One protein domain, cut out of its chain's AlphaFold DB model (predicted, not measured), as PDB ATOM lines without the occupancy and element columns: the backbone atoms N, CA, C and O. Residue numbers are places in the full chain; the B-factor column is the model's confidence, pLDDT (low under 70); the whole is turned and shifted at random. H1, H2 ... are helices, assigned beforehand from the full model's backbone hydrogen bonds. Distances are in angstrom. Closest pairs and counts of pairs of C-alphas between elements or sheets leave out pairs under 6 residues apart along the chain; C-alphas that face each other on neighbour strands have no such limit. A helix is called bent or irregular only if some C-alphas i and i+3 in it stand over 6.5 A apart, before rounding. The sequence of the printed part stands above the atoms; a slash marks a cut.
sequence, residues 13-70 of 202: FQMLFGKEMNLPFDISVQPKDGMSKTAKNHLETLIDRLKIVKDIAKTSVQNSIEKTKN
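Overview. This is residues 13 to 70 of the 202 residues of an uncharacterized protein of Mytilus galloprovincialis (UniProt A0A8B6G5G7). One long helix, H3, makes the length of the domain, and residues 13 to 38 before it form an open loop beside its first half, with the short helix H1 packed on residues 46 to 54 of H3. The short helix H2 lies at the far side of this loop, away from both other helices, and residues 58 to 70 of H3 stick out as a bare arm. The printed part has 58 residues with three named helices, in the order H1, H2, H3 along the chain, and no named strand; its class is all helix. It is extended and flat, with a radius of gyration of the C-alphas of 16.0 A and spans of 51 by 27 by 13 A.

Along the chain. H3, the longest helix, runs from residue 39 to residue 70 and measures 46.4 A from first to last C-alpha. Its C-alpha 39 is at (163.937, 263.083, 158.730) and its C-alpha 70 at (135.916, 245.953, 191.541). H1 holds residues 13 to 17, 6.0 A from first to last C-alpha, beginning with C-alpha 13 at (147.962, 251.236, 165.275). H2 holds residues 24 to 29 and measures 9.2 A from first to last C-alpha.

Arrangement. H1 and H3 touch, with 8 pairs of C-alphas within 8 A. Their closest C-alphas are those of Met 15 and Val 53, 6.4 A apart, and their centres are 9.7 A apart. H3 touches H1 with residues 46 to 54 alone. H2 touches no helix: it is apart from H1 and apart from H3, with no C-alpha of the one within 8 A of the other in either pair. In H1, H2 and H3 every backbone O i to N i+4 pair is within hydrogen-bond range. No helix is bent or irregular.

Size, cuts and confidence. The two C-alphas farthest apart are those of Asp 33 and Asn 70, at 50.8 A, while the first and last printed C-alphas, of Phe 13 and Asn 70, are 29.4 A apart. Three stretches stand free: residues 23 to 29, of which 24 to 29 belong to H2; residues 31 to 44, of which 39 to 44 belong to H3; and residues 58 to 70 of H3. The link from H1 to H2, with 6 residues, and the link from H2 to H3, with 9 residues, are both short. The printed part has no cut from residue 13 to residue 70. The mean pLDDT of the printed part is 87.6, and the model's confidence is low, under 70, at residues 32 to 37.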
ATOM      1  N   PHE A  13     147.070 250.628 166.263       92.31
ATOM      2  CA  PHE A  13     147.962 251.236 165.275       92.31
ATOM      3  C   PHE A  13     148.748 252.415 165.865       92.31
ATOM      4  O   PHE A  13     149.962 252.513 165.694       92.31
ATOM      5  N   GLN A  14     148.072 253.298 166.599       91.75
ATOM      6  CA  GLN A  14     148.710 254.453 167.224       91.75
ATOM      7  C   GLN A  14     149.662 254.058 168.352       91.75
ATOM      8  O   GLN A  14     150.708 254.687 168.497       91.75
ATOM      9  N   MET A  15     149.351 253.004 169.107       91.94
ATOM     10  CA  MET A  15     150.272 252.472 170.114       91.94
ATOM     11  C   MET A  15     151.522 251.832 169.504       91.94
ATOM     12  O   MET A  15     152.557 251.811 170.160       91.94
ATOM     13  N   LEU A  16     151.435 251.304 168.280       91.62
ATOM     14  CA  LEU A  16     152.567 250.677 167.599       91.62
ATOM     15  C   LEU A  16     153.446 251.705 166.874       91.62
ATOM     16  O   LEU A  16     154.669 251.653 166.965       91.62
ATOM     17  N   PHE A  17     152.824 252.653 166.168       90.19
ATOM     18  CA  PHE A  17     153.522 253.586 165.278       90.19
ATOM     19  C   PHE A  17     153.636 255.015 165.820       90.19
ATOM     20  O   PHE A  17     154.240 255.859 165.165       90.19
ATOM     21  N   GLY A  18     153.035 255.329 166.971       89.12
ATOM     22  CA  GLY A  18     153.084 256.669 167.576       89.12
ATOM     23  C   GLY A  18     152.330 257.747 166.785       89.12
ATOM     24  O   GLY A  18     152.494 258.942 167.043       89.12
ATOM     25  N   LYS A  19     151.515 257.346 165.802       88.94
ATOM     26  CA  LYS A  19     150.707 258.225 164.949       88.94
ATOM     27  C   LYS A  19     149.403 257.551 164.550       88.94
ATOM     28  O   LYS A  19     149.315 256.327 164.526       88.94
ATOM     29  N   GLU A  20     148.412 258.348 164.184       89.38
ATOM     30  CA  GLU A  20     147.146 257.826 163.679       89.38
ATOM     31  C   GLU A  20     147.302 257.189 162.288       89.38
ATOM     32  O   GLU A  20     148.254 257.448 161.538       89.38
ATOM     33  N   MET A  21     146.375 256.286 161.974       90.12
ATOM     34  CA  MET A  21     146.310 255.638 160.671       90.12
ATOM     35  C   MET A  21     145.693 256.599 159.658       90.12
ATOM     36  O   MET A  21     144.518 256.947 159.781       90.12
ATOM     37  N   ASN A  22     146.471 256.949 158.635       88.12
ATOM     38  CA  ASN A  22     145.982 257.725 157.502       88.12
ATOM     39  C   ASN A  22     145.124 256.822 156.614       88.12
ATOM     40  O   ASN A  22     145.572 255.750 156.197       88.12
ATOM     41  N   LEU A  23     143.906 257.254 156.309       88.88
ATOM     42  CA  LEU A  23     143.073 256.614 155.300       88.88
ATOM     43  C   LEU A  23     143.527 257.021 153.891       88.88
ATOM     44  O   LEU A  23     144.122 258.088 153.721       88.88
ATOM     45  N   PRO A  24     143.187 256.234 152.854       89.00
ATOM     46  CA  PRO A  24     143.440 256.623 151.466       89.00
ATOM     47  C   PRO A  24     142.897 258.019 151.118       89.00
ATOM     48  O   PRO A  24     143.547 258.777 150.402       89.00
ATOM     49  N   PHE A  25     141.743 258.388 151.684       88.81
ATOM     50  CA  PHE A  25     141.169 259.728 151.551       88.81
ATOM     51  C   PHE A  25     142.034 260.810 152.216       88.81
ATOM     52  O   PHE A  25     142.315 261.827 151.586       88.81
ATOM     53  N   ASP A  26     142.517 260.572 153.438       87.06
ATOM     54  CA  ASP A  26     143.340 261.538 154.180       87.06
ATOM     55  C   ASP A  26     144.612 261.884 153.400       87.06
ATOM     56  O   ASP A  26     144.990 263.049 153.311       87.06
ATOM     57  N   ILE A  27     145.223 260.885 152.753       84.81
ATOM     58  CA  ILE A  27     146.408 261.061 151.900       84.81
ATOM     59  C   ILE A  27     146.097 261.948 150.684       84.81
ATOM     60  O   ILE A  27     146.948 262.730 150.265       84.81
ATOM     61  N   SER A  28     144.893 261.839 150.112       85.81
ATOM     62  CA  SER A  28     144.493 262.605 148.923       85.81
ATOM     63  C   SER A  28     144.233 264.089 149.207       85.81
ATOM     64  O   SER A  28     144.417 264.920 148.321       85.81
ATOM     65  N   VAL A  29     143.840 264.416 150.442       85.56
ATOM     66  CA  VAL A  29     143.490 265.777 150.878       85.56
ATOM     67  C   VAL A  29     144.672 266.481 151.558       85.56
ATOM     68  O   VAL A  29     144.699 267.709 151.625       85.56
ATOM     69  N   GLN A  30     145.665 265.735 152.056       79.44
ATOM     70  CA  GLN A  30     146.777 266.308 152.812       79.44
ATOM     71  C   GLN A  30     147.650 267.235 151.937       79.44
ATOM     72  O   GLN A  30     148.212 266.777 150.936       79.44
ATOM     73  N   PRO A  31     147.833 268.519 152.311       76.69
ATOM     74  CA  PRO A  31     148.740 269.417 151.605       76.69
ATOM     75  C   PRO A  31     150.170 268.870 151.646       76.69
ATOM     76  O   PRO A  31     150.681 268.529 152.715       76.69
ATOM     77  N   LYS A  32     150.839 268.812 150.489       68.50
ATOM     78  CA  LYS A  32     152.244 268.370 150.384       68.50
ATOM     79  C   LYS A  32     153.238 269.417 150.919       68.50
ATOM     80  O   LYS A  32     154.418 269.117 151.099       68.50
ATOM     81  N   ASP A  33     152.748 270.612 151.240       62.88
ATOM     82  CA  ASP A  33     153.532 271.803 151.575       62.88
ATOM     83  C   ASP A  33     153.853 271.891 153.077       62.88
ATOM     84  O   ASP A  33     153.493 272.840 153.769       62.88
ATOM     85  N   GLY A  34     154.524 270.867 153.607       60.94
ATOM     86  CA  GLY A  34     154.915 270.804 155.023       60.94
ATOM     87  C   GLY A  34     156.289 270.192 155.294       60.94
ATOM     88  O   GLY A  34     156.638 269.934 156.446       60.94
ATOM     89  N   MET A  35     157.087 269.934 154.256       60.72
ATOM     90  CA  MET A  35     158.355 269.209 154.379       60.72
ATOM     91  C   MET A  35     159.531 270.164 154.612       60.72
ATOM     92  O   MET A  35     160.391 270.340 153.758       60.72
ATOM     93  N   SER A  36     159.588 270.757 155.804       55.19
ATOM     94  CA  SER A  36     160.821 271.355 156.341       55.19
ATOM     95  C   SER A  36     161.085 270.846 157.759       55.19
ATOM     96  O   SER A  36     161.247 271.589 158.724       55.19
ATOM     97  N   LYS A  37     161.062 269.521 157.918       62.00
ATOM     98  CA  LYS A  37     161.695 268.853 159.055       62.00
ATOM     99  C   LYS A  37     162.624 267.797 158.490       62.00
ATOM    100  O   LYS A  37     162.185 266.914 157.758       62.00
ATOM    101  N   THR A  38     163.905 267.890 158.834       82.25
ATOM    102  CA  THR A  38     164.875 266.821 158.589       82.25
ATOM    103  C   THR A  38     164.291 265.502 159.097       82.25
ATOM    104  O   THR A  38     163.691 265.480 160.172       82.25
ATOM    105  N   ALA A  39     164.473 264.400 158.360       82.81
ATOM    106  CA  ALA A  39     163.937 263.083 158.730       82.81
ATOM    107  C   ALA A  39     164.251 262.691 160.190       82.81
ATOM    108  O   ALA A  39     163.417 262.093 160.865       82.81
ATOM    109  N   LYS A  40     165.415 263.116 160.699       85.25
ATOM    110  CA  LYS A  40     165.823 262.968 162.105       85.25
ATOM    111  C   LYS A  40     164.837 263.616 163.086       85.25
ATOM    112  O   LYS A  40     164.328 262.928 163.960       85.25
ATOM    113  N   ASN A  41     164.476 264.883 162.875       87.38
ATOM    114  CA  ASN A  41     163.523 265.601 163.730       87.38
ATOM    115  C   ASN A  41     162.136 264.944 163.697       87.38
ATOM    116  O   ASN A  41     161.426 264.926 164.698       87.38
ATOM    117  N   HIS A  42     161.724 264.400 162.544       85.50
ATOM    118  CA  HIS A  42     160.461 263.667 162.452       85.50
ATOM    119  C   HIS A  42     160.492 262.383 163.292       85.50
ATOM    120  O   HIS A  42     159.567 262.147 164.070       85.50
ATOM    121  N   LEU A  43     161.565 261.596 163.188       88.31
ATOM    122  CA  LEU A  43     161.744 260.380 163.983       88.31
ATOM    123  C   LEU A  43     161.777 260.675 165.485       88.31
ATOM    124  O   LEU A  43     161.083 259.999 166.236       88.31
ATOM    125  N   GLU A  44     162.501 261.710 165.917       90.94
ATOM    126  CA  GLU A  44     162.532 262.134 167.325       90.94
ATOM    127  C   GLU A  44     161.122 262.451 167.838       90.94
ATOM    128  O   GLU A  44     160.677 261.872 168.829       90.94
ATOM    129  N   THR A  45     160.350 263.255 167.095       89.31
ATOM    130  CA  THR A  45     158.964 263.565 167.485       89.31
ATOM    131  C   THR A  45     158.055 262.336 167.527       89.31
ATOM    132  O   THR A  45     157.123 262.292 168.329       89.31
ATOM    133  N   LEU A  46     158.296 261.340 166.668       90.12
ATOM    134  CA  LEU A  46     157.525 260.100 166.643       90.12
ATOM    135  C   LEU A  46     157.832 259.238 167.873       90.12
ATOM    136  O   LEU A  46     156.911 258.737 168.515       90.12
ATOM    137  N   ILE A  47     159.114 259.103 168.219       93.06
ATOM    138  CA  ILE A  47     159.572 258.349 169.391       93.06
ATOM    139  C   ILE A  47     159.025 258.979 170.672       93.06
ATOM    140  O   ILE A  47     158.542 258.264 171.549       93.06
ATOM    141  N   ASP A  48     159.050 260.305 170.778       93.31
ATOM    142  CA  ASP A  48     158.531 261.000 171.956       93.31
ATOM    143  C   ASP A  48     157.017 260.834 172.095       93.31
ATOM    144  O   ASP A  48     156.522 260.516 173.177       93.31
ATOM    145  N   ARG A  49     156.270 260.939 170.988       92.25
ATOM    146  CA  ARG A  49     154.831 260.636 170.981       92.25
ATOM    147  C   ARG A  49     154.548 259.197 171.384       92.25
ATOM    148  O   ARG A  49     153.629 258.964 172.163       92.25
ATOM    149  N   LEU A  50     155.329 258.245 170.883       94.31
ATOM    150  CA  LEU A  50     155.171 256.831 171.201       94.31
ATOM    151  C   LEU A  50     155.352 256.568 172.701       94.31
ATOM    152  O   LEU A  50     154.543 255.855 173.292       94.31
ATOM    153  N   LYS A  51     156.369 257.177 173.328       94.62
ATOM    154  CA  LYS A  51     156.589 257.092 174.781       94.62
ATOM    155  C   LYS A  51     155.376 257.615 175.548       94.62
ATOM    156  O   LYS A  51     154.820 256.892 176.367       94.62
ATOM    157  N   ILE A  52     154.909 258.817 175.202       94.00
ATOM    158  CA  ILE A  52     153.753 259.453 175.849       94.00
ATOM    159  C   ILE A  52     152.498 258.580 175.720       94.00
ATOM    160  O   ILE A  52     151.830 258.303 176.714       94.00
ATOM    161  N   VAL A  53     152.186 258.112 174.508       93.38
ATOM    162  CA  VAL A  53     151.014 257.259 174.251       93.38
ATOM    163  C   VAL A  53     151.094 255.973 175.070       93.38
ATOM    164  O   VAL A  53     150.101 255.578 175.679       93.38
ATOM    165  N   LYS A  54     152.267 255.336 175.133       92.88
ATOM    166  CA  LYS A  54     152.467 254.096 175.889       92.88
ATOM    167  C   LYS A  54     152.299 254.303 177.395       92.88
ATOM    168  O   LYS A  54     151.671 253.470 178.047       92.88
ATOM    169  N   ASP A  55     152.813 255.402 177.938       94.56
ATOM    170  CA  ASP A  55     152.708 255.716 179.367       94.56
ATOM    171  C   ASP A  55     151.256 255.997 179.780       94.56
ATOM    172  O   ASP A  55     150.767 255.470 180.789       94.56
ATOM    173  N   ILE A  56     150.526 256.755 178.955       94.31
ATOM    174  CA  ILE A  56     149.096 257.006 179.163       94.31
ATOM    175  C   ILE A  56     148.312 255.696 179.047       94.31
ATOM    176  O   ILE A  56     147.533 255.371 179.942       94.31
ATOM    177  N   ALA A  57     148.549 254.908 177.994       94.50
ATOM    178  CA  ALA A  57     147.871 253.632 177.780       94.50
ATOM    179  C   ALA A  57     148.091 252.665 178.950       94.50
ATOM    180  O   ALA A  57     147.135 252.053 179.425       94.50
ATOM    181  N   LYS A  58     149.319 252.566 179.473       94.94
ATOM    182  CA  LYS A  58     149.642 251.726 180.636       94.94
ATOM    183  C   LYS A  58     148.832 252.131 181.869       94.94
ATOM    184  O   LYS A  58     148.285 251.271 182.557       94.94
ATOM    185  N   THR A  59     148.724 253.433 182.118       95.62
ATOM    186  CA  THR A  59     147.944 253.971 183.241       95.62
ATOM    187  C   THR A  59     146.447 253.706 183.057       95.62
ATOM    188  O   THR A  59     145.772 253.262 183.987       95.62
ATOM    189  N   SER A  60     145.920 253.902 181.846       95.19
ATOM    190  CA  SER A  60     144.522 253.603 181.510       95.19
ATOM    191  C   SER A  60     144.184 252.122 181.675       95.19
ATOM    192  O   SER A  60     143.158 251.793 182.274       95.19
ATOM    193  N   VAL A  61     145.074 251.229 181.232       95.62
ATOM    194  CA  VAL A  61     144.915 249.777 181.389       95.62
ATOM    195  C   VAL A  61     144.848 249.401 182.862       95.62
ATOM    196  O   VAL A  61     143.925 248.691 183.254       95.62
ATOM    197  N   GLN A  62     145.756 249.923 183.689       96.44
ATOM    198  CA  GLN A  62     145.753 249.663 185.128       96.44
ATOM    199  C   GLN A  62     144.422 250.082 185.772       96.44
ATOM    200  O   GLN A  62     143.774 249.285 186.452       96.44
ATOM    201  N   ASN A  63     143.947 251.289 185.463       95.56
ATOM    202  CA  ASN A  63     142.658 251.785 185.946       95.56
ATOM    203  C   ASN A  63     141.479 250.921 185.457       95.56
ATOM    204  O   ASN A  63     140.515 250.697 186.190       95.56
ATOM    205  N   SER A  64     141.526 250.443 184.212       94.88
ATOM    206  CA  SER A  64     140.487 249.580 183.637       94.88
ATOM    207  C   SER A  64     140.456 248.198 184.297       94.88
ATOM    208  O   SER A  64     139.375 247.687 184.612       94.88
ATOM    209  N   ILE A  65     141.630 247.626 184.585       94.81
ATOM    210  CA  ILE A  65     141.776 246.378 185.342       94.81
ATOM    211  C   ILE A  65     141.166 246.545 186.734       94.81
ATOM    212  O   ILE A  65     140.342 245.726 187.134       94.81
ATOM    213  N   GLU A  66     141.489 247.623 187.447       95.94
ATOM    214  CA  GLU A  66     140.950 247.891 188.785       95.94
ATOM    215  C   GLU A  66     139.429 248.072 188.777       95.94
ATOM    216  O   GLU A  66     138.721 247.468 189.586       95.94
ATOM    217  N   LYS A  67     138.890 248.840 187.823       93.94
ATOM    218  CA  LYS A  67     137.437 248.997 187.645       93.94
ATOM    219  C   LYS A  67     136.753 247.662 187.366       93.94
ATOM    220  O   LYS A  67     135.712 247.365 187.955       93.94
ATOM    221  N   THR A  68     137.330 246.858 186.477       91.69
ATOM    222  CA  THR A  68     136.793 245.545 186.106       91.69
ATOM    223  C   THR A  68     136.851 244.577 187.279       91.69
ATOM    224  O   THR A  68     135.851 243.914 187.552       91.69
ATOM    225  N   LYS A  69     137.959 244.562 188.027       92.81
ATOM    226  CA  LYS A  69     138.117 243.787 189.258       92.81
ATOM    227  C   LYS A  69     137.065 244.179 190.290       92.81
ATOM    228  O   LYS A  69     136.301 243.327 190.714       92.81
ATOM    229  N   ASN A  70     136.922 245.466 190.594       92.75
ATOM    230  CA  ASN A  70     135.916 245.953 191.541       92.75
ATOM    231  C   ASN A  70     134.487 245.584 191.115       92.75
ATOM    232  O   ASN A  70     133.656 245.222 191.946       92.75
TER     233      ASN A  70